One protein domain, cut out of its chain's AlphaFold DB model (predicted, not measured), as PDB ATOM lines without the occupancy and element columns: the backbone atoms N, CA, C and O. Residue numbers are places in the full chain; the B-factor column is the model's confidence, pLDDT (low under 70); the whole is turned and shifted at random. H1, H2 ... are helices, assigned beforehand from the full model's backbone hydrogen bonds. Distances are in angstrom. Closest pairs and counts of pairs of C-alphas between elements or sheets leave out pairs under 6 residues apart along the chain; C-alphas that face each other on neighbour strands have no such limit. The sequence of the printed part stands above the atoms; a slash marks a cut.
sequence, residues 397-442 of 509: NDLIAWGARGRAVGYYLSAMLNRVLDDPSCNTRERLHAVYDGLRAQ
ATOM      1  N   ASN A 397      39.242  27.469 -10.239       95.06
ATOM      2  CA  ASN A 397      40.329  27.115  -9.324       95.06
ATOM      3  C   ASN A 397      40.937  25.756  -9.680       95.06
ATOM      4  O   ASN A 397      42.155  25.602  -9.607       95.06
ATOM      5  N   ASP A 398      40.115  24.803 -10.127       95.69
ATOM      6  CA  ASP A 398      40.594  23.505 -10.607       95.69
ATOM      7  C   ASP A 398      41.495  23.669 -11.828       95.69
ATOM      8  O   ASP A 398      42.611  23.158 -11.858       95.69
ATOM      9  N   LEU A 399      41.060  24.471 -12.803       92.81
ATOM     10  CA  LEU A 399      41.856  24.757 -13.994       92.81
ATOM     11  C   LEU A 399      43.166  25.483 -13.659       92.81
ATOM     12  O   LEU A 399      44.189  25.211 -14.286       92.81
ATOM     13  N   ILE A 400      43.156  26.392 -12.680       90.44
ATOM     14  CA  ILE A 400      44.375  27.060 -12.201       90.44
ATOM     15  C   ILE A 400      45.331  26.045 -11.568       90.44
ATOM     16  O   ILE A 400      46.529  26.084 -11.857       90.44
ATOM     17  N   ALA A 401      44.818  25.112 -10.762       92.50
ATOM     18  CA  ALA A 401      45.614  24.028 -10.187       92.50
ATOM     19  C   ALA A 401      46.215  23.108 -11.267       92.50
ATOM     20  O   ALA A 401      47.326  22.614 -11.099       92.50
ATOM     21  N   TRP A 402      45.527  22.936 -12.400       91.56
ATOM     22  CA  TRP A 402      46.014  22.185 -13.567       91.56
ATOM     23  C   TRP A 402      46.983  22.969 -14.466       91.56
ATOM     24  O   TRP A 402      47.583  22.407 -15.384       91.56
ATOM     25  N   GLY A 403      47.194  24.257 -14.178       85.12
ATOM     26  CA  GLY A 403      48.185  25.103 -14.841       85.12
ATOM     27  C   GLY A 403      47.618  26.142 -15.810       85.12
ATOM     28  O   GLY A 403      48.396  26.888 -16.409       85.12
ATOM     29  N   ALA A 404      46.293  26.255 -15.960       84.56
ATOM     30  CA  ALA A 404      45.672  27.320 -16.749       84.56
ATOM     31  C   ALA A 404      45.810  28.689 -16.059       84.56
ATOM     32  O   ALA A 404      45.827  28.793 -14.832       84.56
ATOM     33  N   ARG A 405      45.894  29.775 -16.839       79.81
ATOM     34  CA  ARG A 405      46.040  31.143 -16.307       79.81
ATOM     35  C   ARG A 405      45.241  32.155 -17.123       79.81
ATOM     36  O   ARG A 405      45.059  31.993 -18.324       79.81
ATOM     37  N   GLY A 406      44.798  33.230 -16.469       76.69
ATOM     38  CA  GLY A 406      44.185  34.382 -17.137       76.69
ATOM     39  C   GLY A 406      42.976  34.021 -18.012       76.69
ATOM     40  O   GLY A 406      42.099  33.266 -17.593       76.69
ATOM     41  N   ARG A 407      42.927  34.571 -19.234       74.50
ATOM     42  CA  ARG A 407      41.802  34.403 -20.177       74.50
ATOM     43  C   ARG A 407      41.592  32.948 -20.623       74.50
ATOM     44  O   ARG A 407      40.450  32.568 -20.889       74.50
ATOM     45  N   ALA A 408      42.638  32.116 -20.619       78.06
ATOM     46  CA  ALA A 408      42.530  30.711 -21.014       78.06
ATOM     47  C   ALA A 408      41.640  29.876 -20.084       78.06
ATOM     48  O   ALA A 408      40.995  28.942 -20.548       78.06
ATOM     49  N   VAL A 409      41.512  30.238 -18.801       86.31
ATOM     50  CA  VAL A 409      40.583  29.556 -17.878       86.31
ATOM     51  C   VAL A 409      39.149  29.615 -18.420       86.31
ATOM     52  O   VAL A 409      38.462  28.599 -18.494       86.31
ATOM     53  N   GLY A 410      38.708  30.797 -18.863       83.94
ATOM     54  CA  GLY A 410      37.376  30.977 -19.441       83.94
ATOM     55  C   GLY A 410      37.195  30.238 -20.767       83.94
ATOM     56  O   GLY A 410      36.120  29.683 -21.011       83.94
ATOM     57  N   TYR A 411      38.244  30.193 -21.592       85.25
ATOM     58  CA  TYR A 411      38.268  29.432 -22.842       85.25
ATOM     59  C   TYR A 411      38.079  27.931 -22.590       85.25
ATOM     60  O   TYR A 411      37.138  27.341 -23.122       85.25
ATOM     61  N   TYR A 412      38.902  27.324 -21.728       90.19
ATOM     62  CA  TYR A 412      38.824  25.891 -21.445       90.19
ATOM     63  C   TYR A 412      37.499  25.507 -20.785       90.19
ATOM     64  O   TYR A 412      36.890  24.537 -21.221       90.19
ATOM     65  N   LEU A 413      36.990  26.287 -19.818       92.62
ATOM     66  CA  LEU A 413      35.654  26.047 -19.247       92.62
ATOM     67  C   LEU A 413      34.560  26.079 -20.325       92.62
ATOM     68  O   LEU A 413      33.637  25.273 -20.297       92.62
ATOM     69  N   SER A 414      34.661  26.982 -21.303       89.25
ATOM     70  CA  SER A 414      33.687  27.060 -22.403       89.25
ATOM     71  C   SER A 414      33.822  25.884 -23.379       89.25
ATOM     72  O   SER A 414      32.819  25.381 -23.885       89.25
ATOM     73  N   ALA A 415      35.042  25.412 -23.637       87.94
ATOM     74  CA  ALA A 415      35.289  24.228 -24.458       87.94
ATOM     75  C   ALA A 415      34.800  22.940 -23.768       87.94
ATOM     76  O   ALA A 415      34.142  22.113 -24.399       87.94
ATOM     77  N   MET A 416      35.048  22.808 -22.463       94.12
ATOM     78  CA  MET A 416      34.531  21.729 -21.619       94.12
ATOM     79  C   MET A 416      33.006  21.711 -21.609       94.12
ATOM     80  O   MET A 416      32.417  20.670 -21.881       94.12
ATOM     81  N   LEU A 417      32.369  22.868 -21.389       93.31
ATOM     82  CA  LEU A 417      30.914  22.984 -21.458       93.31
ATOM     83  C   LEU A 417      30.391  22.528 -22.822       93.31
ATOM     84  O   LEU A 417      29.478  21.719 -22.876       93.31
ATOM     85  N   ASN A 418      31.002  22.957 -23.930       90.31
ATOM     86  CA  ASN A 418      30.598  22.486 -25.260       90.31
ATOM     87  C   ASN A 418      30.686  20.960 -25.409       90.31
ATOM     88  O   ASN A 418      29.821  20.372 -26.058       90.31
ATOM     89  N   ARG A 419      31.700  20.322 -24.811       90.94
ATOM     90  CA  ARG A 419      31.841  18.861 -24.829       90.94
ATOM     91  C   ARG A 419      30.752  18.178 -24.002       90.94
ATOM     92  O   ARG A 419      30.175  17.207 -24.474       90.94
ATOM     93  N   VAL A 420      30.450  18.713 -22.822       93.19
ATOM     94  CA  VAL A 420      29.390  18.216 -21.931       93.19
ATOM     95  C   VAL A 420      27.997  18.408 -22.535       93.19
ATOM     96  O   VAL A 420      27.147  17.529 -22.433       93.19
ATOM     97  N   LEU A 421      27.760  19.518 -23.241       90.69
ATOM     98  CA  LEU A 421      26.500  19.741 -23.954       90.69
ATOM     99  C   LEU A 421      26.271  18.692 -25.056       90.69
ATOM    100  O   LEU A 421      25.124  18.331 -25.328       90.69
ATOM    101  N   ASP A 422      27.348  18.200 -25.672       89.19
ATOM    102  CA  ASP A 422      27.298  17.124 -26.662       89.19
ATOM    103  C   ASP A 422      27.138  15.736 -26.017       89.19
ATOM    104  O   ASP A 422      26.372  14.922 -26.532       89.19
ATOM    105  N   ASP A 423      27.813  15.487 -24.892       90.00
ATOM    106  CA  ASP A 423      27.752  14.249 -24.108       90.00
ATOM    107  C   ASP A 423      27.775  14.560 -22.592       90.00
ATOM    108  O   ASP A 423      28.850  14.803 -22.030       90.00
ATOM    109  N   PRO A 424      26.616  14.524 -21.901       90.88
ATOM    110  CA  PRO A 424      26.525  14.841 -20.472       90.88
ATOM    111  C   PRO A 424      27.384  13.947 -19.583       90.88
ATOM    112  O   PRO A 424      27.854  14.387 -18.534       90.88
ATOM    113  N   SER A 425      27.667  12.715 -20.019       90.69
ATOM    114  CA  SER A 425      28.516  11.788 -19.268       90.69
ATOM    115  C   SER A 425      29.971  12.270 -19.170       90.69
ATOM    116  O   SER A 425      30.766  11.718 -18.407       90.69
ATOM    117  N   CYS A 426      30.364  13.298 -19.932       91.62
ATOM    118  CA  CYS A 426      31.658  13.956 -19.792       91.62
ATOM    119  C   CYS A 426      31.774  14.843 -18.542       91.62
ATOM    120  O   CYS A 426      32.898  15.223 -18.221       91.62
ATOM    121  N   ASN A 427      30.684  15.165 -17.829       95.00
ATOM    122  CA  ASN A 427      30.712  16.088 -16.685       95.00
ATOM    123  C   ASN A 427      31.233  15.443 -15.387       95.00
ATOM    124  O   ASN A 427      30.568  15.429 -14.358       95.00
ATOM    125  N   THR A 428      32.438  14.886 -15.439       95.44
ATOM    126  CA  THR A 428      33.167  14.356 -14.278       95.44
ATOM    127  C   THR A 428      34.547  14.988 -14.241       95.44
ATOM    128  O   THR A 428      35.107  15.321 -15.290       95.44
ATOM    129  N   ARG A 429      35.115  15.168 -13.046       95.62
ATOM    130  CA  ARG A 429      36.421  15.823 -12.880       95.62
ATOM    131  C   ARG A 429      37.499  15.146 -13.730       95.62
ATOM    132  O   ARG A 429      38.274  15.831 -14.392       95.62
ATOM    133  N   GLU A 430      37.508  13.818 -13.754       95.56
ATOM    134  CA  GLU A 430      38.477  12.989 -14.471       95.56
ATOM    135  C   GLU A 430      38.367  13.182 -15.988       95.56
ATOM    136  O   GLU A 430      39.365  13.427 -16.667       95.56
ATOM    137  N   ARG A 431      37.146  13.123 -16.535       95.25
ATOM    138  CA  ARG A 431      36.929  13.299 -17.979       95.25
ATOM    139  C   ARG A 431      37.190  14.736 -18.416       95.25
ATOM    140  O   ARG A 431      37.753  14.944 -19.488       95.25
ATOM    141  N   LEU A 432      36.840  15.723 -17.592       96.06
ATOM    142  CA  LEU A 432      37.128  17.128 -17.876       96.06
ATOM    143  C   LEU A 432      38.629  17.436 -17.805       96.06
ATOM    144  O   LEU A 432      39.113  18.213 -18.627       96.06
ATOM    145  N   HIS A 433      39.387  16.783 -16.921       95.12
ATOM    146  CA  HIS A 433      40.851  16.855 -16.944       95.12
ATOM    147  C   HIS A 433      41.428  16.292 -18.249       95.12
ATOM    148  O   HIS A 433      42.267  16.926 -18.878       95.12
ATOM    149  N   ALA A 434      40.928  15.149 -18.728       92.88
ATOM    150  CA  ALA A 434      41.366  14.599 -20.012       92.88
ATOM    151  C   ALA A 434      41.045  15.535 -21.195       92.88
ATOM    152  O   ALA A 434      41.848  15.679 -22.119       92.88
ATOM    153  N   VAL A 435      39.892  16.219 -21.161       90.19
ATOM    154  CA  VAL A 435      39.555  17.269 -22.139       90.19
ATOM    155  C   VAL A 435      40.540  18.438 -22.041       90.19
ATOM    156  O   VAL A 435      40.994  18.925 -23.075       90.19
ATOM    157  N   TYR A 436      40.896  18.873 -20.829       91.19
ATOM    158  CA  TYR A 436      41.907  19.907 -20.607       91.19
ATOM    159  C   TYR A 436      43.261  19.523 -21.216       91.19
ATOM    160  O   TYR A 436      43.802  20.289 -22.012       91.19
ATOM    161  N   ASP A 437      43.766  18.328 -20.907       89.81
ATOM    162  CA  ASP A 437      45.044  17.829 -21.421       89.81
ATOM    163  C   ASP A 437      45.040  17.745 -22.951       89.81
ATOM    164  O   ASP A 437      45.993  18.178 -23.600       89.81
ATOM    165  N   GLY A 438      43.946  17.259 -23.545       86.12
ATOM    166  CA  GLY A 438      43.789  17.196 -24.997       86.12
ATOM    167  C   GLY A 438      43.775  18.575 -25.662       86.12
ATOM    168  O   GLY A 438      44.410  18.766 -26.698       86.12
ATOM    169  N   LEU A 439      43.089  19.556 -25.065       83.62
ATOM    170  CA  LEU A 439      43.083  20.937 -25.560       83.62
ATOM    171  C   LEU A 439      44.463  21.584 -25.435       83.62
ATOM    172  O   LEU A 439      44.900  22.263 -26.361       83.62
ATOM    173  N   ARG A 440      45.156  21.340 -24.321       81.31
ATOM    174  CA  ARG A 440      46.510  21.834 -24.063       81.31
ATOM    175  C   ARG A 440      47.540  21.212 -25.009       81.31
ATOM    176  O   ARG A 440      48.428  21.912 -25.478       81.31
ATOM    177  N   ALA A 441      47.417  19.925 -25.329       79.06
ATOM    178  CA  ALA A 441      48.312  19.236 -26.262       79.06
ATOM    179  C   ALA A 441      48.183  19.737 -27.714       79.06
ATOM    180  O   ALA A 441      49.098  19.551 -28.511       79.06
ATOM    181  N   GLN A 442      47.061  20.375 -28.057       72.12
ATOM    182  CA  GLN A 442      46.835  21.008 -29.362       72.12
ATOM    183  C   GLN A 442      47.369  22.446 -29.436       72.12
ATOM    184  O   GLN A 442      47.265  23.080 -30.488       72.12
TER     185      GLN A 442
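AT A GLANCE: This is residues 397 to 442 of the 509 residues of an uncharacterized protein of Butyricicoccus porcorum (UniProt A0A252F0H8). Two helices, H2 and H3, cross steeply, H3 meeting the middle of the longer H2, with the short H1 close by, its Leu 399 near Val 409 of H2. The 46 printed residues hold three named helices, in the order H1, H2, H3, and no named strand; the class is all helix. The whole is compact, with a radius of gyration of the C-alphas of 9.9 A, and rounded, spanning 26 by 21 by 17 A.

IN THESE COORDINATES: Find C-alpha 397 at (40.329, 27.115, -9.324), where H1, residues 397 to 401, begins. H2, residues 407 to 422, runs 23.5 A from C-alpha 407 at (41.802, 34.403, -20.177). H3, residues 429 to 441, runs 18.2 A to C-alpha 441 at (48.312, 19.236, -26.262).

HOW THE PARTS SIT: H1 and H2 are close but not clearly touching; their closest C-alphas, of Leu 399 and Val 409, are 6.3 A apart. H1 and H3 are near each other, with 5 pairs of C-alphas within 10 A. Look at residues 412 to 416, with which alone H2 touches H3; the closest C-alphas, of Met 416 and Leu 432, are 6.5 A apart. These two helices run opposite ways at a steep tilt of 60 degrees. In H1, H2 and H3, every O i to N i+4 pair is within hydrogen-bond range.

THE WHOLE: The C-alphas of Gly 406 and Ser 425, the two farthest apart, are 27.6 A apart. The printed part has no cut and no long link, and no printed residue is under 70 in pLDDT.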